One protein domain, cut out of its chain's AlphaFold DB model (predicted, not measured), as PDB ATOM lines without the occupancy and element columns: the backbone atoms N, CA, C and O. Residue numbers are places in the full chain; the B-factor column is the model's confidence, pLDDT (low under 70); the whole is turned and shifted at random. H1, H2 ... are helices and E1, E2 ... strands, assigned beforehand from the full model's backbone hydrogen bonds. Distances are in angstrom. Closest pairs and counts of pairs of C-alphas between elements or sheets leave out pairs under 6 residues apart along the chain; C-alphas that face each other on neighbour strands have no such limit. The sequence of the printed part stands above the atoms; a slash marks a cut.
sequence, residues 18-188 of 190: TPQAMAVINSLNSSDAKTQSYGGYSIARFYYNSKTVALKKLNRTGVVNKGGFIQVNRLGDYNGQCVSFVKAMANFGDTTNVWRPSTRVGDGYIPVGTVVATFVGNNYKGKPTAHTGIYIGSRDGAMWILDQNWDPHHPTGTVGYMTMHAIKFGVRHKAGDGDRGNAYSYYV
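What this domain is: This is residues 18 to 188 of the 190 residues of an uncharacterized protein of Candidatus Gracilibacteria bacterium GN02-872 (UniProt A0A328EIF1). A strongly twisted sheet of seven strands makes the body, with helix H3 packed over its strand E7 and also on the small hairpin of E3 and E4. H2 packs on that hairpin, H1 lies side by side with H2, and short E5 lies beside the sheet's edge strand E10. The printed part has 171 residues, under half of them in named elements, in the order H1 E1 E2 H2 E3 E4 H3 E5 E6 E7 E8 E9 E10; the class is mixed, helices and strands. The large sheet, antiparallel throughout, has the order E1 E2 E9 E8 E7 E6 E10. The whole is compact, with a radius of gyration of the C-alphas of 14.8 A and spans of 43 by 37 by 31 A.

How they stand to each other: H1, residues 19 to 27, touches H2, residues 50 to 57, at a shallow tilt of 7 degrees, opposite ways; their closest C-alphas are those of Ala 21 and Leu 55, 6.5 A apart. Between them in the chain, E1, residues 33 to 38, and E2, residues 41 to 46, form a hairpin, with N 36 and O 43 2.9 A apart. E3, residues 61 to 66, and E4, residues 69 to 74, form another, with N 64 and O 71 at 2.8 A; the closest C-alphas of H2 and E3, those of Lys 56 and Val 63, are 5.8 A apart. H3, residues 82 to 89, comes closest to E4 at the C-alphas of Arg 74 and Ala 88, 4.5 A. E5, residues 101 to 104, pairs with no named strand. E6, residues 115 to 118, E7, residues 132 to 139, E8, residues 142 to 147, and E9, residues 163 to 168, form a meander, each strand the antiparallel neighbour of the one before; N 133 and O 116, N 136 and O 144, and N 143 and O 167 are 2.9, 2.9 and 2.8 A apart. E7 bends by 69 degrees at residue 136. H3 is on this sheet at a height over the sheet of 7.8 A, over E7 and along it at 12 degrees on the local plane. E2 and E9 are antiparallel neighbours, with N 44 and O 164 within hydrogen-bond range at 2.8 A. E10, residues 186 to 188, is antiparallel to E6, with N 117 and O 187 at 2.9 A; the closest C-alphas of E5 and E10, those of Arg 104 and Tyr 187, are 4.2 A apart. In H1 and H3 every O i to N i+4 pair is within hydrogen-bond range; in H2 0 of 4 are, beside 4 of 5 O i to N i+3 pairs.

Where its parts are: H1 begins at C-alpha 19 (42.621, 16.709, 26.901) and is 12.3 A long. E7, 18.7 A, begins at C-alpha 132 (45.598, 24.502, 9.878); E4 measures 17.0 A. E10 ends at C-alpha 188 (45.720, 14.847, 9.638).

The domain as a whole: The C-alphas farthest apart, those of Ser 50 and Lys 174, are 43.7 A apart, and the printed part has no cut. The links H3 to E5, E6 to E7, E8 to E9 and E9 to E10 are long. The mean pLDDT of the printed part is 92.5; residues 39, 126 to 128 and 155 to 158 are under 70.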
ATOM      1  N   THR A  18      45.306  18.670  23.308       98.12
ATOM      2  CA  THR A  18      45.428  18.060  24.632       98.12
ATOM      3  C   THR A  18      44.049  17.868  25.272       98.12
ATOM      4  O   THR A  18      43.135  18.655  25.002       98.12
ATOM      5  N   PRO A  19      43.875  16.879  26.167       98.00
ATOM      6  CA  PRO A  19      42.621  16.709  26.901       98.00
ATOM      7  C   PRO A  19      42.171  17.983  27.628       98.00
ATOM      8  O   PRO A  19      40.988  18.305  27.636       98.00
ATOM      9  N   GLN A  20      43.114  18.751  28.182       98.19
ATOM     10  CA  GLN A  20      42.842  20.026  28.844       98.19
ATOM     11  C   GLN A  20      42.321  21.085  27.863       98.19
ATOM     12  O   GLN A  20      41.378  21.803  28.190       98.19
ATOM     13  N   ALA A  21      42.895  21.174  26.658       98.25
ATOM     14  CA  ALA A  21      42.391  22.068  25.616       98.25
ATOM     15  C   ALA A  21      40.979  21.656  25.178       98.25
ATOM     16  O   ALA A  21      40.083  22.496  25.105       98.25
ATOM     17  N   MET A  22      40.762  20.355  24.965       98.38
ATOM     18  CA  MET A  22      39.456  19.816  24.584       98.38
ATOM     19  C   MET A  22      38.395  20.018  25.665       98.38
ATOM     20  O   MET A  22      37.254  20.315  25.330       98.38
ATOM     21  N   ALA A  23      38.751  19.936  26.949       98.31
ATOM     22  CA  ALA A  23      37.827  20.229  28.042       98.31
ATOM     23  C   ALA A  23      37.315  21.677  27.983       98.31
ATOM     24  O   ALA A  23      36.121  21.913  28.160       98.31
ATOM     25  N   VAL A  24      38.193  22.640  27.675       98.00
ATOM     26  CA  VAL A  24      37.769  24.033  27.483       98.00
ATOM     27  C   VAL A  24      36.907  24.162  26.233       98.00
ATOM     28  O   VAL A  24      35.814  24.707  26.335       98.00
ATOM     29  N   ILE A  25      37.348  23.626  25.090       97.56
ATOM     30  CA  ILE A  25      36.607  23.678  23.817       97.56
ATOM     31  C   ILE A  25      35.189  23.111  23.978       97.56
ATOM     32  O   ILE A  25      34.224  23.765  23.597       97.56
ATOM     33  N   ASN A  26      35.052  21.948  24.617       97.62
ATOM     34  CA  ASN A  26      33.766  21.286  24.837       97.62
ATOM     35  C   ASN A  26      32.860  22.031  25.832       97.62
ATOM     36  O   ASN A  26      31.661  21.776  25.872       97.62
ATOM     37  N   SER A  27      33.413  22.941  26.643       97.56
ATOM     38  CA  SER A  27      32.631  23.776  27.564       97.56
ATOM     39  C   SER A  27      32.043  25.032  26.907       97.56
ATOM     40  O   SER A  27      31.197  25.702  27.514       97.56
ATOM     41  N   LEU A  28      32.506  25.382  25.701       97.00
ATOM     42  CA  LEU A  28      32.048  26.561  24.970       97.00
ATOM     43  C   LEU A  28      30.661  26.318  24.375       97.00
ATOM     44  O   LEU A  28      30.344  25.226  23.909       97.00
ATOM     45  N   ASN A  29      29.839  27.358  24.364       95.62
ATOM     46  CA  ASN A  29      28.518  27.330  23.751       95.62
ATOM     47  C   ASN A  29      28.226  28.645  23.004       95.62
ATOM     48  O   ASN A  29      29.106  29.488  22.826       95.62
ATOM     49  N   SER A  30      26.993  28.817  22.527       93.88
ATOM     50  CA  SER A  30      26.607  29.976  21.716       93.88
ATOM     51  C   SER A  30      26.707  31.320  22.444       93.88
ATOM     52  O   SER A  30      26.921  32.327  21.774       93.88
ATOM     53  N   SER A  31      26.607  31.372  23.779       97.12
ATOM     54  CA  SER A  31      26.789  32.624  24.529       97.12
ATOM     55  C   SER A  31      28.261  33.029  24.663       97.12
ATOM     56  O   SER A  31      28.561  34.190  24.939       97.12
ATOM     57  N   ASP A  32      29.188  32.106  24.396       97.75
ATOM     58  CA  ASP A  32      30.629  32.351  24.411       97.75
ATOM     59  C   ASP A  32      31.156  32.904  23.072       97.75
ATOM     60  O   ASP A  32      32.361  33.131  22.936       97.75
ATOM     61  N   ALA A  33      30.291  33.127  22.075       97.50
ATOM     62  CA  ALA A  33      30.712  33.553  20.745       97.50
ATOM     63  C   ALA A  33      29.787  34.586  20.090       97.50
ATOM     64  O   ALA A  33      28.566  34.563  20.223       97.50
ATOM     65  N   LYS A  34      30.384  35.454  19.269       95.94
ATOM     66  CA  LYS A  34      29.660  36.227  18.258       95.94
ATOM     67  C   LYS A  34      29.490  35.368  17.012       95.94
ATOM     68  O   LYS A  34      30.473  35.093  16.320       95.94
ATOM     69  N   THR A  35      28.255  34.985  16.707       94.50
ATOM     70  CA  THR A  35      27.934  34.227  15.489       94.50
ATOM     71  C   THR A  35      27.502  35.165  14.369       94.50
ATOM     72  O   THR A  35      26.737  36.100  14.599       94.50
ATOM     73  N   GLN A  36      27.987  34.922  13.154       91.38
ATOM     74  CA  GLN A  36      27.561  35.626  11.949       91.38
ATOM     75  C   GLN A  36      27.319  34.619  10.826       91.38
ATOM     76  O   GLN A  36      28.176  33.780  10.553       91.38
ATOM     77  N   SER A  37      26.153  34.716  10.191       89.06
ATOM     78  CA  SER A  37      25.737  33.836   9.098       89.06
ATOM     79  C   SER A  37      26.051  34.458   7.738       89.06
ATOM     80  O   SER A  37      25.852  35.655   7.538       89.06
ATOM     81  N   TYR A  38      26.469  33.627   6.789       82.50
ATOM     82  CA  TYR A  38      26.723  33.994   5.400       82.50
ATOM     83  C   TYR A  38      26.217  32.880   4.481       82.50
ATOM     84  O   TYR A  38      26.824  31.813   4.403       82.50
ATOM     85  N   GLY A  39      25.098  33.124   3.790       66.88
ATOM     86  CA  GLY A  39      24.639  32.328   2.641       66.88
ATOM     87  C   GLY A  39      24.817  30.804   2.745       66.88
ATOM     88  O   GLY A  39      25.308  30.193   1.798       66.88
ATOM     89  N   GLY A  40      24.469  30.203   3.891       72.25
ATOM     90  CA  GLY A  40      24.523  28.751   4.121       72.25
ATOM     91  C   GLY A  40      25.519  28.262   5.182       72.25
ATOM     92  O   GLY A  40      25.416  27.109   5.586       72.25
ATOM     93  N   TYR A  41      26.436  29.103   5.676       80.81
ATOM     94  CA  TYR A  41      27.349  28.746   6.777       80.81
ATOM     95  C   TYR A  41      27.464  29.870   7.801       80.81
ATOM     96  O   TYR A  41      27.156  31.026   7.511       80.81
ATOM     97  N   SER A  42      27.919  29.525   9.002       87.69
ATOM     98  CA  SER A  42      28.134  30.481  10.084       87.69
ATOM     99  C   SER A  42      29.576  30.431  10.563       87.69
ATOM    100  O   SER A  42      30.160  29.354  10.686       87.69
ATOM    101  N   ILE A  43      30.116  31.600  10.892       92.50
ATOM    102  CA  ILE A  43      31.343  31.731  11.677       92.50
ATOM    103  C   ILE A  43      30.975  32.102  13.110       92.50
ATOM    104  O   ILE A  43      30.160  33.000  13.338       92.50
ATOM    105  N   ALA A  44      31.593  31.435  14.075       95.19
ATOM    106  CA  ALA A  44      31.538  31.794  15.483       95.19
ATOM    107  C   ALA A  44      32.903  32.341  15.913       95.19
ATOM    108  O   ALA A  44      33.921  31.670  15.757       95.19
ATOM    109  N   ARG A  45      32.926  33.566  16.441       95.31
ATOM    110  CA  ARG A  45      34.128  34.240  16.958       95.31
ATOM    111  C   ARG A  45      34.053  34.255  18.477       95.31
ATOM    112  O   ARG A  45      33.128  34.853  19.022       95.31
ATOM    113  N   PHE A  46      34.983  33.595  19.156       97.12
ATOM    114  CA  PHE A  46      34.858  33.361  20.598       97.12
ATOM    115  C   PHE A  46      35.327  34.556  21.425       97.12
ATOM    116  O   PHE A  46      36.402  35.117  21.188       97.12
ATOM    117  N   TYR A  47      34.517  34.944  22.405       98.25
ATOM    118  CA  TYR A  47      34.822  36.052  23.301       98.25
ATOM    119  C   TYR A  47      35.961  35.707  24.254       98.25
ATOM    120  O   TYR A  47      36.166  34.556  24.627       98.25
ATOM    121  N   TYR A  48      36.680  36.732  24.700       97.88
ATOM    122  CA  TYR A  48      37.557  36.616  25.853       97.88
ATOM    123  C   TYR A  48      36.704  36.594  27.130       97.88
ATOM    124  O   TYR A  48      36.191  37.628  27.554       97.88
ATOM    125  N   ASN A  49      36.549  35.423  27.748       97.75
ATOM    126  CA  ASN A  49      35.774  35.239  28.976       97.75
ATOM    127  C   ASN A  49      36.432  34.241  29.951       97.75
ATOM    128  O   ASN A  49      37.533  33.740  29.712       97.75
ATOM    129  N   SER A  50      35.770  33.955  31.076       96.94
ATOM    130  CA  SER A  50      36.302  33.074  32.125       96.94
ATOM    131  C   SER A  50      36.618  31.656  31.632       96.94
ATOM    132  O   SER A  50      37.631  31.090  32.045       96.94
ATOM    133  N   LYS A  51      35.816  31.100  30.711       97.69
ATOM    134  CA  LYS A  51      36.056  29.776  30.123       97.69
ATOM    135  C   LYS A  51      37.275  29.797  29.213       97.69
ATOM    136  O   LYS A  51      38.201  29.015  29.403       97.69
ATOM    137  N   THR A  52      37.328  30.726  28.261       97.00
ATOM    138  CA  THR A  52      38.433  30.789  27.293       97.00
ATOM    139  C   THR A  52      39.766  31.149  27.954       97.00
ATOM    140  O   THR A  52      40.821  30.695  27.517       97.00
ATOM    141  N   VAL A  53      39.743  31.919  29.049       96.69
ATOM    142  CA  VAL A  53      40.940  32.237  29.848       96.69
ATOM    143  C   VAL A  53      41.553  30.994  30.496       96.69
ATOM    144  O   VAL A  53      42.762  30.980  30.736       96.69
ATOM    145  N   ALA A  54      40.787  29.919  30.706       97.38
ATOM    146  CA  ALA A  54      41.324  28.660  31.218       97.38
ATOM    147  C   ALA A  54      42.395  28.046  30.294       97.38
ATOM    148  O   ALA A  54      43.263  27.325  30.786       97.38
ATOM    149  N   LEU A  55      42.424  28.404  29.000       97.69
ATOM    150  CA  LEU A  55      43.489  28.002  28.071       97.69
ATOM    151  C   LEU A  55      44.878  28.523  28.484       97.69
ATOM    152  O   LEU A  55      45.880  27.945  28.074       97.69
ATOM    153  N   LYS A  56      44.975  29.543  29.354       96.69
ATOM    154  CA  LYS A  56      46.258  29.989  29.943       96.69
ATOM    155  C   LYS A  56      46.952  28.903  30.767       96.69
ATOM    156  O   LYS A  56      48.151  28.993  30.993       96.69
ATOM    157  N   LYS A  57      46.205  27.899  31.236       96.62
ATOM    158  CA  LYS A  57      46.745  26.774  32.010       96.62
ATOM    159  C   LYS A  57      47.454  25.740  31.132       96.62
ATOM    160  O   LYS A  57      48.112  24.851  31.661       96.62
ATOM    161  N   LEU A  58      47.307  25.825  29.808       97.12
ATOM    162  CA  LEU A  58      48.016  24.950  28.885       97.12
ATOM    163  C   LEU A  58      49.506  25.298  28.858       97.12
ATOM    164  O   LEU A  58      49.903  26.464  28.914       97.12
ATOM    165  N   ASN A  59      50.341  24.272  28.720       96.00
ATOM    166  CA  ASN A  59      51.783  24.454  28.639       96.00
ATOM    167  C   ASN A  59      52.161  25.356  27.454       96.00
ATOM    168  O   ASN A  59      51.639  25.201  26.348       96.00
ATOM    169  N   ARG A  60      53.094  26.287  27.685       95.94
ATOM    170  CA  ARG A  60      53.603  27.233  26.678       95.94
ATOM    171  C   ARG A  60      52.501  27.962  25.898       95.94
ATOM    172  O   ARG A  60      52.658  28.187  24.700       95.94
ATOM    173  N   THR A  61      51.410  28.340  26.558       97.56
ATOM    174  CA  THR A  61      50.268  28.999  25.913       97.56
ATOM    175  C   THR A  61      50.080  30.423  26.431       97.56
ATOM    176  O   THR A  61      49.954  30.657  27.629       97.56
ATOM    177  N   GLY A  62      50.050  31.388  25.515       96.75
ATOM    178  CA  GLY A  62      49.679  32.774  25.768       96.75
ATOM    179  C   GLY A  62      48.251  33.040  25.302       96.75
ATOM    180  O   GLY A  62      47.871  32.640  24.204       96.75
ATOM    181  N   VAL A  63      47.470  33.742  26.120       97.12
ATOM    182  CA  VAL A  63      46.073  34.084  25.825       97.12
ATOM    183  C   VAL A  63      45.871  35.586  25.987       97.12
ATOM    184  O   VAL A  63      46.181  36.137  27.045       97.12
ATOM    185  N   VAL A  64      45.333  36.235  24.956       95.31
ATOM    186  CA  VAL A  64      45.212  37.695  24.848       95.31
ATOM    187  C   VAL A  64      43.762  38.080  24.557       95.31
ATOM    188  O   VAL A  64      43.077  37.395  23.796       95.31
ATOM    189  N   ASN A  65      43.300  39.179  25.158       95.81
ATOM    190  CA  ASN A  65      42.047  39.834  24.782       95.81
ATOM    191  C   ASN A  65      42.316  40.762  23.592       95.81
ATOM    192  O   ASN A  65      42.986  41.784  23.746       95.81
ATOM    193  N   LYS A  66      41.810  40.407  22.410       92.94
ATOM    194  CA  LYS A  66      41.939  41.201  21.186       92.94
ATOM    195  C   LYS A  66      40.565  41.708  20.763       92.94
ATOM    196  O   LYS A  66      39.799  40.988  20.131       92.94
ATOM    197  N   GLY A  67      40.251  42.951  21.129       92.06
ATOM    198  CA  GLY A  67      38.975  43.584  20.774       92.06
ATOM    199  C   GLY A  67      37.749  42.847  21.328       92.06
ATOM    200  O   GLY A  67      36.732  42.774  20.648       92.06
ATOM    201  N   GLY A  68      37.861  42.247  22.519       95.94
ATOM    202  CA  GLY A  68      36.804  41.449  23.147       95.94
ATOM    203  C   GLY A  68      36.818  39.963  22.775       95.94
ATOM    204  O   GLY A  68      36.085  39.187  23.384       95.94
ATOM    205  N   PHE A  69      37.662  39.543  21.828       96.69
ATOM    206  CA  PHE A  69      37.778  38.153  21.381       96.69
ATOM    207  C   PHE A  69      39.054  37.486  21.889       96.69
ATOM    208  O   PHE A  69      40.061  38.140  22.176       96.69
ATOM    209  N   ILE A  70      39.008  36.162  22.006       97.56
ATOM    210  CA  ILE A  70      40.129  35.366  22.492       97.56
ATOM    211  C   ILE A  70      41.160  35.143  21.384       97.56
ATOM    212  O   ILE A  70      40.839  34.623  20.322       97.56
ATOM    213  N   GLN A  71      42.419  35.488  21.644       97.38
ATOM    214  CA  GLN A  71      43.562  35.055  20.840       97.38
ATOM    215  C   GLN A  71      44.430  34.118  21.677       97.38
ATOM    216  O   GLN A  71      44.811  34.463  22.795       97.38
ATOM    217  N   VAL A  72      44.795  32.967  21.123       97.12
ATOM    218  CA  VAL A  72      45.610  31.935  21.766       97.12
ATOM    219  C   VAL A  72      46.840  31.640  20.919       97.12
ATOM    220  O   VAL A  72      46.745  31.420  19.715       97.12
ATOM    221  N   ASN A  73      48.013  31.661  21.543       96.56
ATOM    222  CA  ASN A  73      49.297  31.551  20.857       96.56
ATOM    223  C   ASN A  73      50.207  30.607  21.623       96.56
ATOM    224  O   ASN A  73      50.206  30.601  22.856       96.56
ATOM    225  N   ARG A  74      51.056  29.874  20.912       96.31
ATOM    226  CA  ARG A  74      52.182  29.202  21.545       96.31
ATOM    227  C   ARG A  74      53.268  30.227  21.869       96.31
ATOM    228  O   ARG A  74      53.634  31.046  21.030       96.31
ATOM    229  N   LEU A  75      53.809  30.173  23.084       93.62
ATOM    230  CA  LEU A  75      54.921  31.027  23.496       93.62
ATOM    231  C   LEU A  75      56.160  30.734  22.635       93.62
ATOM    232  O   LEU A  75      56.666  29.603  22.626       93.62
ATOM    233  N   GLY A  76      56.648  31.774  21.954       90.50
ATOM    234  CA  GLY A  76      57.776  31.716  21.021       90.50
ATOM    235  C   GLY A  76      57.393  31.555  19.543       90.50
ATOM    236  O   GLY A  76      58.291  31.547  18.713       90.50
ATOM    237  N   ASP A  77      56.101  31.452  19.210       92.19
ATOM    238  CA  ASP A  77      55.603  31.437  17.824       92.19
ATOM    239  C   ASP A  77      54.935  32.776  17.442       92.19
ATOM    240  O   ASP A  77      54.712  33.658  18.273       92.19
ATOM    241  N   TYR A  78      54.573  32.926  16.163       89.94
ATOM    242  CA  TYR A  78      53.876  34.109  15.650       89.94
ATOM    243  C   TYR A  78      52.466  34.270  16.234       89.94
ATOM    244  O   TYR A  78      51.628  33.366  16.169       89.94
ATOM    245  N   ASN A  79      52.180  35.462  16.752       91.44
ATOM    246  CA  ASN A  79      50.893  35.793  17.355       91.44
ATOM    247  C   ASN A  79      49.755  35.861  16.326       91.44
ATOM    248  O   ASN A  79      49.905  36.407  15.233       91.44
ATOM    249  N   GLY A  80      48.593  35.340  16.715       90.81
ATOM    250  CA  GLY A  80      47.362  35.376  15.941       90.81
ATOM    251  C   GLY A  80      47.355  34.443  14.736       90.81
ATOM    252  O   GLY A  80      46.444  34.570  13.939       90.81
ATOM    253  N   GLN A  81      48.333  33.539  14.590       93.31
ATOM    254  CA  GLN A  81      48.453  32.605  13.462       93.31
ATOM    255  C   GLN A  81      47.789  31.247  13.741       93.31
ATOM    256  O   GLN A  81      47.836  30.752  14.869       93.31
ATOM    257  N   CYS A  82      47.261  30.599  12.696       94.81
ATOM    258  CA  CYS A  82      46.689  29.247  12.761       94.81
ATOM    259  C   CYS A  82      47.687  28.196  13.280       94.81
ATOM    260  O   CYS A  82      47.350  27.384  14.138       94.81
ATOM    261  N   VAL A  83      48.945  28.255  12.829       95.44
ATOM    262  CA  VAL A  83      50.012  27.334  13.268       95.44
ATOM    263  C   VAL A  83      50.306  27.488  14.763       95.44
ATOM    264  O   VAL A  83      50.404  26.496  15.481       95.44
ATOM    265  N   SER A  84      50.410  28.729  15.245       96.44
ATOM    266  CA  SER A  84      50.645  29.021  16.667       96.44
ATOM    267  C   SER A  84      49.487  28.523  17.536       96.44
ATOM    268  O   SER A  84      49.711  27.942  18.599       96.44
ATOM    269  N   PHE A  85      48.251  28.672  17.046       97.81
ATOM    270  CA  PHE A  85      47.049  28.169  17.704       97.81
ATOM    271  C   PHE A  85      47.073  26.645  17.882       97.81
ATOM    272  O   PHE A  85      46.992  26.158  19.012       97.81
ATOM    273  N   VAL A  86      47.238  25.872  16.801       98.06
ATOM    274  CA  VAL A  86      47.190  24.401  16.896       98.06
ATOM    275  C   VAL A  86      48.343  23.841  17.730       98.06
ATOM    276  O   VAL A  86      48.139  22.913  18.511       98.06
ATOM    277  N   LYS A  87      49.535  24.448  17.656       97.69
ATOM    278  CA  LYS A  87      50.682  24.068  18.491       97.69
ATOM    279  C   LYS A  87      50.475  24.373  19.978       97.69
ATOM    280  O   LYS A  87      51.029  23.666  20.824       97.69
ATOM    281  N   ALA A  88      49.708  25.412  20.312       98.00
ATOM    282  CA  ALA A  88      49.297  25.687  21.688       98.00
ATOM    283  C   ALA A  88      48.294  24.632  22.176       98.00
ATOM    284  O   ALA A  88      48.510  24.010  23.214       98.00
ATOM    285  N   MET A  89      47.248  24.358  21.389       98.38
ATOM    286  CA  MET A  89      46.195  23.400  21.755       98.38
ATOM    287  C   MET A  89      46.720  21.971  21.920       98.38
ATOM    288  O   MET A  89      46.309  21.269  22.844       98.38
ATOM    289  N   ALA A  90      47.634  21.546  21.046       97.50
ATOM    290  CA  ALA A  90      48.188  20.192  21.002       97.50
ATOM    291  C   ALA A  90      49.558  20.047  21.693       97.50
ATOM    292  O   ALA A  90      50.112  18.954  21.735       97.50
ATOM    293  N   ASN A  91      50.110  21.134  22.244       96.06
ATOM    294  CA  ASN A  91      51.388  21.163  22.962       96.06
ATOM    295  C   ASN A  91      52.568  20.492  22.216       96.06
ATOM    296  O   ASN A  91      53.297  19.682  22.786       96.06
ATOM    297  N   PHE A  92      52.811  20.869  20.958       94.25
ATOM    298  CA  PHE A  92      53.983  20.409  20.198       94.25
ATOM    299  C   PHE A  92      54.762  21.581  19.584       94.25
ATOM    300  O   PHE A  92      54.224  22.673  19.404       94.25
ATOM    301  N   GLY A  93      56.064  21.388  19.352       91.12
ATOM    302  CA  GLY A  93      56.989  22.447  18.917       91.12
ATOM    303  C   GLY A  93      57.396  22.393  17.445       91.12
ATOM    304  O   GLY A  93      57.888  23.396  16.932       91.12
ATOM    305  N   ASP A  94      57.161  21.262  16.782       91.75
ATOM    306  CA  ASP A  94      57.688  20.919  15.460       91.75
ATOM    307  C   ASP A  94      57.449  22.022  14.420       91.75
ATOM    308  O   ASP A  94      56.348  22.570  14.291       91.75
ATOM    309  N   THR A  95      58.485  22.369  13.665       91.75
ATOM    310  CA  THR A  95      58.391  23.310  12.547       91.75
ATOM    311  C   THR A  95      57.527  22.725  11.425       91.75
ATOM    312  O   THR A  95      57.508  21.520  11.193       91.75
ATOM    313  N   THR A  96      56.789  23.558  10.692       93.00
ATOM    314  CA  THR A  96      55.824  23.068   9.686       93.00
ATOM    315  C   THR A  96      56.473  22.342   8.502       93.00
ATOM    316  O   THR A  96      55.810  21.566   7.821       93.00
ATOM    317  N   ASN A  97      57.773  22.535   8.264       91.31
ATOM    318  CA  ASN A  97      58.540  21.807   7.246       91.31
ATOM    319  C   ASN A  97      58.678  20.300   7.541       91.31
ATOM    320  O   ASN A  97      58.912  19.520   6.613       91.31
ATOM    321  N   VAL A  98      58.528  19.873   8.800       92.00
ATOM    322  CA  VAL A  98      58.569  18.448   9.166       92.00
ATOM    323  C   VAL A  98      57.188  17.803   9.219       92.00
ATOM    324  O   VAL A  98      57.117  16.582   9.255       92.00
ATOM    325  N   TRP A  99      56.105  18.584   9.152       94.00
ATOM    326  CA  TRP A  99      54.744  18.045   9.169       94.00
ATOM    327  C   TRP A  99      54.506  17.152   7.957       94.00
ATOM    328  O   TRP A  99      54.908  17.491   6.836       94.00
ATOM    329  N   ARG A 100      53.835  16.020   8.170       93.88
ATOM    330  CA  ARG A 100      53.476  15.092   7.090       93.88
ATOM    331  C   ARG A 100      51.971  14.839   7.055       93.88
ATOM    332  O   ARG A 100      51.352  14.745   8.116       93.88
ATOM    333  N   PRO A 101      51.376  14.719   5.854       95.00
ATOM    334  CA  PRO A 101      49.980  14.338   5.738       95.00
ATOM    335  C   PRO A 101      49.808  12.855   6.090       95.00
ATOM    336  O   PRO A 101      50.601  12.005   5.679       95.00
ATOM    337  N   SER A 102      48.749  12.550   6.832       94.19
ATOM    338  CA  SER A 102      48.253  11.190   7.060       94.19
ATOM    339  C   SER A 102      46.893  11.024   6.368       94.19
ATOM    340  O   SER A 102      46.783  11.219   5.159       94.19
ATOM    341  N   THR A 103      45.843  10.696   7.118       95.50
ATOM    342  CA  THR A 103      44.474  10.554   6.623       95.50
ATOM    343  C   THR A 103      43.951  11.879   6.074       95.50
ATOM    344  O   THR A 103      43.988  12.901   6.762       95.50
ATOM    345  N   ARG A 104      43.434  11.864   4.844       96.81
ATOM    346  CA  ARG A 104      42.719  13.004   4.262       96.81
ATOM    347  C   ARG A 104      41.352  13.158   4.915       96.81
ATOM    348  O   ARG A 104      40.651  12.171   5.140       96.81
ATOM    349  N   VAL A 105      40.938  14.394   5.147       97.31
ATOM    350  CA  VAL A 105      39.563  14.690   5.546       97.31
ATOM    351  C   VAL A 105      38.599  14.219   4.449       97.31
ATOM    352  O   VAL A 105      38.766  14.547   3.276       97.31
ATOM    353  N   GLY A 106      37.598  13.422   4.836       94.31
ATOM    354  CA  GLY A 106      36.617  12.816   3.928       94.31
ATOM    355  C   GLY A 106      36.944  11.390   3.463       94.31
ATOM    356  O   GLY A 106      36.053  10.724   2.949       94.31
ATOM    357  N   ASP A 107      38.165  10.892   3.696       93.06
ATOM    358  CA  ASP A 107      38.587   9.543   3.268       93.06
ATOM    359  C   ASP A 107      38.546   8.499   4.405       93.06
ATOM    360  O   ASP A 107      38.916   7.343   4.212       93.06
ATOM    361  N   GLY A 108      38.104   8.885   5.605       89.56
ATOM    362  CA  GLY A 108      38.015   7.991   6.757       89.56
ATOM    363  C   GLY A 108      37.607   8.707   8.042       89.56
ATOM    364  O   GLY A 108      37.321   9.906   8.049       89.56
ATOM    365  N   TYR A 109      37.588   7.961   9.147       93.75
ATOM    366  CA  TYR A 109      37.303   8.525  10.463       93.75
ATOM    367  C   TYR A 109      38.472   9.385  10.959       93.75
ATOM    368  O   TYR A 109      39.617   8.935  11.008       93.75
ATOM    369  N   ILE A 110      38.162  10.613  11.375       97.06
ATOM    370  CA  ILE A 110      39.092  11.529  12.035       97.06
ATOM    371  C   ILE A 110      38.494  11.882  13.401       97.06
ATOM    372  O   ILE A 110      37.387  12.426  13.449       97.06
ATOM    373  N   PRO A 111      39.190  11.598  14.517       96.81
ATOM    374  CA  PRO A 111      38.712  11.977  15.840       96.81
ATOM    375  C   PRO A 111      38.587  13.497  15.994       96.81
ATOM    376  O   PRO A 111      39.473  14.247  15.571       96.81
ATOM    377  N   VAL A 112      37.536  13.951  16.676       98.25
ATOM    378  CA  VAL A 112      37.414  15.347  17.126       98.25
ATOM    379  C   VAL A 112      38.627  15.725  17.981       98.25
ATOM    380  O   VAL A 112      39.116  14.923  18.777       98.25
ATOM    381  N   GLY A 113      39.137  16.942  17.790       98.31
ATOM    382  CA  GLY A 113      40.358  17.426  18.433       98.31
ATOM    383  C   GLY A 113      41.638  17.159  17.635       98.31
ATOM    384  O   GLY A 113      42.708  17.611  18.038       98.31
ATOM    385  N   THR A 114      41.568  16.452  16.506       98.62
ATOM    386  CA  THR A 114      42.744  16.186  15.660       98.62
ATOM    387  C   THR A 114      43.199  17.449  14.933       98.62
ATOM    388  O   THR A 114      42.379  18.195  14.405       98.62
ATOM    389  N   VAL A 115      44.509  17.694  14.886       98.56
ATOM    390  CA  VAL A 115      45.091  18.782  14.095       98.56
ATOM    391  C   VAL A 115      45.052  18.381  12.625       98.56
ATOM    392  O   VAL A 115      45.606  17.351  12.233       98.56
ATOM    393  N   VAL A 116      44.423  19.216  11.808       98.50
ATOM    394  CA  VAL A 116      44.388  19.064  10.353       98.50
ATOM    395  C   VAL A 116      45.033  20.272   9.696       98.50
ATOM    396  O   VAL A 116      44.958  21.391  10.208       98.50
ATOM    397  N   ALA A 117      45.686  20.062   8.563       97.44
ATOM    398  CA  ALA A 117      46.326  21.129   7.811       97.44
ATOM    399  C   ALA A 117      46.197  20.903   6.309       97.44
ATOM    400  O   ALA A 117      46.058  19.769   5.858       97.44
ATOM    401  N   THR A 118      46.264  21.984   5.540       96.12
ATOM    402  CA  THR A 118      46.321  21.924   4.083       96.12
ATOM    403  C   THR A 118      47.668  21.371   3.623       96.12
ATOM    404  O   THR A 118      48.710  21.842   4.088       96.12
ATOM    405  N   PHE A 119      47.669  20.458   2.655       94.62
ATOM    406  CA  PHE A 119      48.897  19.948   2.037       94.62
ATOM    407  C   PHE A 119      48.855  20.028   0.507       94.62
ATOM    408  O   PHE A 119      47.795  19.934  -0.111       94.62
ATOM    409  N   VAL A 120      50.045  20.172  -0.089       92.69
ATOM    410  CA  VAL A 120      50.303  19.962  -1.521       92.69
ATOM    411  C   VAL A 120      51.346  18.856  -1.642       92.69
ATOM    412  O   VAL A 120      52.533  19.067  -1.366       92.69
ATOM    413  N   GLY A 121      50.903  17.655  -2.009       90.69
ATOM    414  CA  GLY A 121      51.717  16.451  -1.851       90.69
ATOM    415  C   GLY A 121      52.067  16.238  -0.379       90.69
ATOM    416  O   GLY A 121      51.196  16.299   0.478       90.69
ATOM    417  N   ASN A 122      53.352  16.047  -0.076       90.75
ATOM    418  CA  ASN A 122      53.830  15.803   1.292       90.75
ATOM    419  C   ASN A 122      54.219  17.075   2.058       90.75
ATOM    420  O   ASN A 122      54.807  16.983   3.134       90.75
ATOM    421  N   ASN A 123      53.936  18.255   1.503       90.31
ATOM    422  CA  ASN A 123      54.418  19.517   2.048       90.31
ATOM    423  C   ASN A 123      53.271  20.397   2.530       90.31
ATOM    424  O   ASN A 123      52.332  20.684   1.782       90.31
ATOM    425  N   TYR A 124      53.417  20.914   3.747       89.62
ATOM    426  CA  TYR A 124      52.705  22.108   4.175       89.62
ATOM    427  C   TYR A 124      53.323  23.308   3.439       89.62
ATOM    428  O   TYR A 124      54.328  23.878   3.872       89.62
ATOM    429  N   LYS A 125      52.805  23.642   2.251       75.31
ATOM    430  CA  LYS A 125      53.342  24.748   1.442       75.31
ATOM    431  C   LYS A 125      53.102  26.075   2.162       75.31
ATOM    432  O   LYS A 125      51.982  26.546   2.207       75.31
ATOM    433  N   GLY A 126      54.151  26.706   2.685       57.16
ATOM    434  CA  GLY A 126      54.062  27.907   3.527       57.16
ATOM    435  C   GLY A 126      53.723  29.246   2.843       57.16
ATOM    436  O   GLY A 126      54.353  30.240   3.188       57.16
ATOM    437  N   LYS A 127      52.774  29.323   1.895       58.31
ATOM    438  CA  LYS A 127      52.322  30.593   1.263       58.31
ATOM    439  C   LYS A 127      50.819  30.557   0.887       58.31
ATOM    440  O   LYS A 127      50.246  29.473   0.877       58.31
ATOM    441  N   PRO A 128      50.182  31.710   0.566       62.41
ATOM    442  CA  PRO A 128      49.047  32.372   1.257       62.41
ATOM    443  C   PRO A 128      47.776  31.550   1.551       62.41
ATOM    444  O   PRO A 128      46.904  32.033   2.271       62.41
ATOM    445  N   THR A 129      47.641  30.344   1.009       71.88
ATOM    446  CA  THR A 129      46.490  29.460   1.231       71.88
ATOM    447  C   THR A 129      46.742  28.413   2.313       71.88
ATOM    448  O   THR A 129      45.788  27.794   2.764       71.88
ATOM    449  N   ALA A 130      47.995  28.239   2.757       89.19
ATOM    450  CA  ALA A 130      48.349  27.301   3.818       89.19
ATOM    451  C   ALA A 130      47.538  27.563   5.087       89.19
ATOM    452  O   ALA A 130      47.537  28.683   5.609       89.19
ATOM    453  N   HIS A 131      46.883  26.531   5.603       94.69
ATOM    454  CA  HIS A 131      46.040  26.666   6.775       94.69
ATOM    455  C   HIS A 131      46.017  25.415   7.634       94.69
ATOM    456  O   HIS A 131      46.234  24.303   7.160       94.69
ATOM    457  N   THR A 132      45.731  25.594   8.918       96.94
ATOM    458  CA  THR A 132      45.598  24.502   9.878       96.94
ATOM    459  C   THR A 132      44.584  24.852  10.956       96.94
ATOM    460  O   THR A 132      44.385  26.021  11.281       96.94
ATOM    461  N   GLY A 133      43.941  23.834  11.511       98.00
ATOM    462  CA  GLY A 133      42.974  23.984  12.584       98.00
ATOM    463  C   GLY A 133      42.801  22.689  13.362       98.00
ATOM    464  O   GLY A 133      43.376  21.650  13.033       98.00
ATOM    465  N   ILE A 134      41.996  22.764  14.412       98.62
ATOM    466  CA  ILE A 134      41.528  21.614  15.174       98.62
ATOM    467  C   ILE A 134      40.217  21.144  14.551       98.62
ATOM    468  O   ILE A 134      39.263  21.911  14.469       98.62
ATOM    469  N   TYR A 135      40.166  19.892  14.111       98.56
ATOM    470  CA  TYR A 135      38.978  19.269  13.541       98.56
ATOM    471  C   TYR A 135      37.884  19.092  14.602       98.56
ATOM    472  O   TYR A 135      38.123  18.485  15.648       98.56
ATOM    473  N   ILE A 136      36.680  19.598  14.322       97.19
ATOM    474  CA  ILE A 136      35.517  19.559  15.231       97.19
ATOM    475  C   ILE A 136      34.439  18.587  14.744       97.19
ATOM    476  O   ILE A 136      33.594  18.150  15.520       97.19
ATOM    477  N   GLY A 137      34.488  18.192  13.476       96.44
ATOM    478  CA  GLY A 137      33.558  17.236  12.892       96.44
ATOM    479  C   GLY A 137      33.319  17.522  11.419       96.44
ATOM    480  O   GLY A 137      33.829  18.498  10.872       96.44
ATOM    481  N   SER A 138      32.516  16.679  10.782       94.62
ATOM    482  CA  SER A 138      32.013  16.915   9.430       94.62
ATOM    483  C   SER A 138      30.515  16.666   9.418       94.62
ATOM    484  O   SER A 138      30.053  15.654   9.943       94.62
ATOM    485  N   ARG A 139      29.762  17.603   8.853       92.62
ATOM    486  CA  ARG A 139      28.306  17.536   8.683       92.62
ATOM    487  C   ARG A 139      27.900  18.446   7.533       92.62
ATOM    488  O   ARG A 139      28.639  19.373   7.206       92.62
ATOM    489  N   ASP A 140      26.751  18.175   6.927       90.06
ATOM    490  CA  ASP A 140      26.140  19.053   5.917       90.06
ATOM    491  C   ASP A 140      27.078  19.383   4.738       90.06
ATOM    492  O   ASP A 140      27.164  20.518   4.266       90.06
ATOM    493  N   GLY A 141      27.850  18.385   4.289       91.88
ATOM    494  CA  GLY A 141      28.796  18.551   3.180       91.88
ATOM    495  C   GLY A 141      29.978  19.480   3.487       91.88
ATOM    496  O   GLY A 141      30.615  19.988   2.561       91.88
ATOM    497  N   ALA A 142      30.299  19.699   4.764       94.69
ATOM    498  CA  ALA A 142      31.431  20.513   5.188       94.69
ATOM    499  C   ALA A 142      32.203  19.899   6.363       94.69
ATOM    500  O   ALA A 142      31.647  19.203   7.216       94.69
ATOM    501  N   MET A 143      33.494  20.210   6.423       96.69
ATOM    502  CA  MET A 143      34.331  20.042   7.605       96.69
ATOM    503  C   MET A 143      34.180  21.270   8.505       96.69
ATOM    504  O   MET A 143      34.249  22.395   8.024       96.69
ATOM    505  N   TRP A 144      34.052  21.071   9.812       96.44
ATOM    506  CA  TRP A 144      34.091  22.133  10.815       96.44
ATOM    507  C   TRP A 144      35.434  22.127  11.539       96.44
ATOM    508  O   TRP A 144      35.884  21.078  12.012       96.44
ATOM    509  N   ILE A 145      36.061  23.298  11.649       97.62
ATOM    510  CA  ILE A 145      37.346  23.466  12.334       97.62
ATOM    511  C   ILE A 145      37.309  24.621  13.334       97.62
ATOM    512  O   ILE A 145      36.539  25.564  13.170       97.62
ATOM    513  N   LEU A 146      38.170  24.541  14.349       97.75
ATOM    514  CA  LEU A 146      38.611  25.676  15.159       97.75
ATOM    515  C   LEU A 146      39.988  26.137  14.688       97.75
ATOM    516  O   LEU A 146      40.910  25.327  14.587       97.75
ATOM    517  N   ASP A 147      40.162  27.431  14.460       96.56
ATOM    518  CA  ASP A 147      41.437  28.003  14.035       96.56
ATOM    519  C   ASP A 147      41.608  29.465  14.478       96.56
ATOM    520  O   ASP A 147      40.837  29.998  15.277       96.56
ATOM    521  N   GLN A 148      42.657  30.099  13.948       93.75
ATOM    522  CA  GLN A 148      42.855  31.543  13.961       93.75
ATOM    523  C   GLN A 148      43.410  31.999  12.611       93.75
ATOM    524  O   GLN A 148      43.965  31.210  11.850       93.75
ATOM    525  N   ASN A 149      43.371  33.302  12.374       88.75
ATOM    526  CA  ASN A 149      43.908  34.011  11.214       88.75
ATOM    527  C   ASN A 149      43.191  33.789   9.885       88.75
ATOM    528  O   ASN A 149      43.733  34.159   8.841       88.75
ATOM    529  N   TRP A 150      41.999  33.203   9.896       86.75
ATOM    530  CA  TRP A 150      41.244  33.028   8.671       86.75
ATOM    531  C   TRP A 150      39.748  33.170   8.913       86.75
ATOM    532  O   TRP A 150      39.180  32.533   9.789       86.75
ATOM    533  N   ASP A 151      39.125  34.032   8.115       85.25
ATOM    534  CA  ASP A 151      37.680  34.106   7.951       85.25
ATOM    535  C   ASP A 151      37.394  33.824   6.469       85.25
ATOM    536  O   ASP A 151      37.831  34.608   5.615       85.25
ATOM    537  N   PRO A 152      36.705  32.720   6.128       81.69
ATOM    538  CA  PRO A 152      36.411  32.381   4.737       81.69
ATOM    539  C   PRO A 152      35.577  33.454   4.018       81.69
ATOM    540  O   PRO A 152      35.612  33.521   2.791       81.69
ATOM    541  N   HIS A 153      34.880  34.329   4.751       81.12
ATOM    542  CA  HIS A 153      34.071  35.417   4.192       81.12
ATOM    543  C   HIS A 153      34.809  36.757   4.114       81.12
ATOM    544  O   HIS A 153      34.371  37.656   3.400       81.12
ATOM    545  N   HIS A 154      35.952  36.881   4.793       76.62
ATOM    546  CA  HIS A 154      36.844  38.039   4.710       76.62
ATOM    547  C   HIS A 154      38.292  37.569   4.507       76.62
ATOM    548  O   HIS A 154      39.144  37.789   5.371       76.62
ATOM    549  N   PRO A 155      38.609  36.925   3.368       69.38
ATOM    550  CA  PRO A 155      39.878  36.218   3.169       69.38
ATOM    551  C   PRO A 155      41.115  37.129   3.138       69.38
ATOM    552  O   PRO A 155      42.241  36.630   3.222       69.38
ATOM    553  N   THR A 156      40.912  38.444   3.011       65.88
ATOM    554  CA  THR A 156      41.943  39.492   3.066       65.88
ATOM    555  C   THR A 156      42.128  40.086   4.469       65.88
ATOM    556  O   THR A 156      43.111  40.787   4.704       65.88
ATOM    557  N   GLY A 157      41.220  39.806   5.410       63.75
ATOM    558  CA  GLY A 157      41.295  40.273   6.791       63.75
ATOM    559  C   GLY A 157      42.087  39.313   7.679       63.75
ATOM    560  O   GLY A 157      41.814  38.116   7.722       63.75
ATOM    561  N   THR A 158      43.056  39.828   8.438       64.19
ATOM    562  CA  THR A 158      43.778  39.039   9.448       64.19
ATOM    563  C   THR A 158      42.963  38.940  10.735       64.19
ATOM    564  O   THR A 158      42.965  39.819  11.602       64.19
ATOM    565  N   VAL A 159      42.250  37.825  10.876       71.81
ATOM    566  CA  VAL A 159      41.434  37.529  12.055       71.81
ATOM    567  C   VAL A 159      42.276  36.835  13.119       71.81
ATOM    568  O   VAL A 159      42.294  35.622  13.242       71.81
ATOM    569  N   GLY A 160      43.008  37.601  13.921       83.81
ATOM    570  CA  GLY A 160      43.888  37.028  14.950       83.81
ATOM    571  C   GLY A 160      43.180  36.477  16.194       83.81
ATOM    572  O   GLY A 160      43.773  36.551  17.254       83.81
ATOM    573  N   TYR A 161      41.934  36.011  16.127       91.88
ATOM    574  CA  TYR A 161      41.204  35.444  17.272       91.88
ATOM    575  C   TYR A 161      40.603  34.081  16.918       91.88
ATOM    576  O   TYR A 161      40.484  33.749  15.742       91.88
ATOM    577  N   MET A 162      40.276  33.278  17.935       95.94
ATOM    578  CA  MET A 162      39.756  31.921  17.780       95.94
ATOM    579  C   MET A 162      38.400  31.945  17.087       95.94
ATOM    580  O   MET A 162      37.459  32.594  17.562       95.94
ATOM    581  N   THR A 163      38.299  31.211  15.984       95.50
ATOM    582  CA  THR A 163      37.057  31.076  15.229       95.50
ATOM    583  C   THR A 163      36.706  29.626  14.970       95.50
ATOM    584  O   THR A 163      37.591  28.793  14.800       95.50
ATOM    585  N   MET A 164      35.407  29.336  14.960       96.00
ATOM    586  CA  MET A 164      34.856  28.094  14.430       96.00
ATOM    587  C   MET A 164      34.088  28.407  13.156       96.00
ATOM    588  O   MET A 164      33.203  29.265  13.169       96.00
ATOM    589  N   HIS A 165      34.385  27.699  12.076       94.62
ATOM    590  CA  HIS A 165      33.657  27.817  10.813       94.62
ATOM    591  C   HIS A 165      33.736  26.518  10.015       94.62
ATOM    592  O   HIS A 165      34.399  25.552  10.406       94.62
ATOM    593  N   ALA A 166      32.978  26.500   8.925       94.88
ATOM    594  CA  ALA A 166      32.852  25.374   8.028       94.88
ATOM    595  C   ALA A 166      33.655  25.596   6.741       94.88
ATOM    596  O   ALA A 166      33.639  26.680   6.161       94.88
ATOM    597  N   ILE A 167      34.272  24.526   6.251       94.25
ATOM    598  CA  ILE A 167      34.959  24.447   4.966       94.25
ATOM    599  C   ILE A 167      34.243  23.393   4.127       94.25
ATOM    600  O   ILE A 167      34.106  22.241   4.546       94.25
ATOM    601  N   LYS A 168      33.783  23.770   2.935       94.69
ATOM    602  CA  LYS A 168      33.063  22.858   2.037       94.69
ATOM    603  C   LYS A 168      33.983  21.783   1.472       94.69
ATOM    604  O   LYS A 168      35.150  22.039   1.176       94.69
ATOM    605  N   PHE A 169      33.429  20.600   1.235       95.62
ATOM    606  CA  PHE A 169      34.071  19.628   0.354       95.62
ATOM    607  C   PHE A 169      33.963  20.109  -1.099       95.62
ATOM    608  O   PHE A 169      32.863  20.268  -1.625       95.62
ATOM    609  N   GLY A 170      35.111  20.395  -1.717       94.44
ATOM    610  CA  GLY A 170      35.218  20.840  -3.104       94.44
ATOM    611  C   GLY A 170      35.720  19.731  -4.026       94.44
ATOM    612  O   GLY A 170      35.324  18.570  -3.918       94.44
ATOM    613  N   VAL A 171      36.623  20.084  -4.942       95.00
ATOM    614  CA  VAL A 171      37.231  19.124  -5.872       95.00
ATOM    615  C   VAL A 171      38.255  18.255  -5.143       95.00
ATOM    616  O   VAL A 171      39.144  18.741  -4.443       95.00
ATOM    617  N   ARG A 172      38.172  16.937  -5.326       95.62
ATOM    618  CA  ARG A 172      39.124  15.996  -4.729       95.62
ATOM    619  C   ARG A 172      40.377  15.859  -5.601       95.62
ATOM    620  O   ARG A 172      40.423  15.047  -6.521       95.62
ATOM    621  N   HIS A 173      41.431  16.603  -5.276       91.50
ATOM    622  CA  HIS A 173      42.731  16.494  -5.953       91.50
ATOM    623  C   HIS A 173      43.561  15.325  -5.410       91.50
ATOM    624  O   HIS A 173      43.642  15.133  -4.197       91.50
ATOM    625  N   LYS A 174      44.243  14.560  -6.277       89.12
ATOM    626  CA  LYS A 174      45.015  13.363  -5.873       89.12
ATOM    627  C   LYS A 174      46.011  13.628  -4.736       89.12
ATOM    628  O   LYS A 174      46.145  12.778  -3.867       89.12
ATOM    629  N   ALA A 175      46.646  14.797  -4.704       87.12
ATOM    630  CA  ALA A 175      47.676  15.152  -3.725       87.12
ATOM    631  C   ALA A 175      47.288  16.328  -2.805       87.12
ATOM    632  O   ALA A 175      48.157  16.886  -2.140       87.12
ATOM    633  N   GLY A 176      46.010  16.734  -2.791       88.56
ATOM    634  CA  GLY A 176      45.612  18.052  -2.283       88.56
ATOM    635  C   GLY A 176      46.134  19.187  -3.176       88.56
ATOM    636  O   GLY A 176      47.104  19.026  -3.917       88.56
ATOM    637  N   ASP A 177      45.460  20.330  -3.142       90.50
ATOM    638  CA  ASP A 177      45.843  21.544  -3.882       90.50
ATOM    639  C   ASP A 177      46.339  22.669  -2.950       90.50
ATOM    640  O   ASP A 177      46.826  23.697  -3.420       90.50
ATOM    641  N   GLY A 178      46.283  22.458  -1.628       91.12
ATOM    642  CA  GLY A 178      46.644  23.455  -0.623       91.12
ATOM    643  C   GLY A 178      45.626  24.589  -0.462       91.12
ATOM    644  O   GLY A 178      45.947  25.583   0.189       91.12
ATOM    645  N   ASP A 179      44.436  24.475  -1.050       91.56
ATOM    646  CA  ASP A 179      43.356  25.442  -0.907       91.56
ATOM    647  C   ASP A 179      42.662  25.284   0.450       91.56
ATOM    648  O   ASP A 179      41.983  24.294   0.724       91.56
ATOM    649  N   ARG A 180      42.795  26.300   1.304       91.62
ATOM    650  CA  ARG A 180      42.064  26.382   2.574       91.62
ATOM    651  C   ARG A 180      40.542  26.375   2.403       91.62
ATOM    652  O   ARG A 180      39.843  25.922   3.296       91.62
ATOM    653  N   GLY A 181      40.017  26.811   1.257       92.06
ATOM    654  CA  GLY A 181      38.588  26.765   0.939       92.06
ATOM    655  C   GLY A 181      38.038  25.368   0.628       92.06
ATOM    656  O   GLY A 181      36.821  25.215   0.523       92.06
ATOM    657  N   ASN A 182      38.900  24.353   0.512       94.12
ATOM    658  CA  ASN A 182      38.532  23.003   0.102       94.12
ATOM    659  C   ASN A 182      38.878  21.975   1.187       94.12
ATOM    660  O   ASN A 182      40.044  21.690   1.454       94.12
ATOM    661  N   ALA A 183      37.866  21.345   1.787       96.31
ATOM    662  CA  ALA A 183      38.075  20.365   2.852       96.31
ATOM    663  C   ALA A 183      38.911  19.149   2.400       96.31
ATOM    664  O   ALA A 183      39.662  18.604   3.204       96.31
ATOM    665  N   TYR A 184      38.879  18.770   1.113       96.69
ATOM    666  CA  TYR A 184      39.721  17.684   0.583       96.69
ATOM    667  C   TYR A 184      41.215  18.017   0.522       96.69
ATOM    668  O   TYR A 184      42.036  17.132   0.261       96.69
ATOM    669  N   SER A 185      41.576  19.269   0.768       95.62
ATOM    670  CA  SER A 185      42.963  19.719   0.824       95.62
ATOM    671  C   SER A 185      43.560  19.544   2.213       95.62
ATOM    672  O   SER A 185      44.776  19.669   2.362       95.62
ATOM    673  N   TYR A 186      42.730  19.200   3.206       97.19
ATOM    674  CA  TYR A 186      43.129  18.980   4.586       97.19
ATOM    675  C   TYR A 186      43.455  17.519   4.872       97.19
ATOM    676  O   TYR A 186      42.739  16.592   4.484       97.19
ATOM    677  N   TYR A 187      44.530  17.331   5.627       97.44
ATOM    678  CA  TYR A 187      44.997  16.038   6.101       97.44
ATOM    679  C   TYR A 187      45.331  16.134   7.581       97.44
ATOM    680  O   TYR A 187      45.736  17.192   8.069       97.44
ATOM    681  N   VAL A 188      45.197  15.012   8.281       97.81
ATOM    682  CA  VAL A 188      45.720  14.847   9.638       97.81
ATOM    683  C   VAL A 188      47.225  15.109   9.634       97.81
ATOM    684  O   VAL A 188      47.944  14.582   8.779       97.81
TER     685      VAL A 188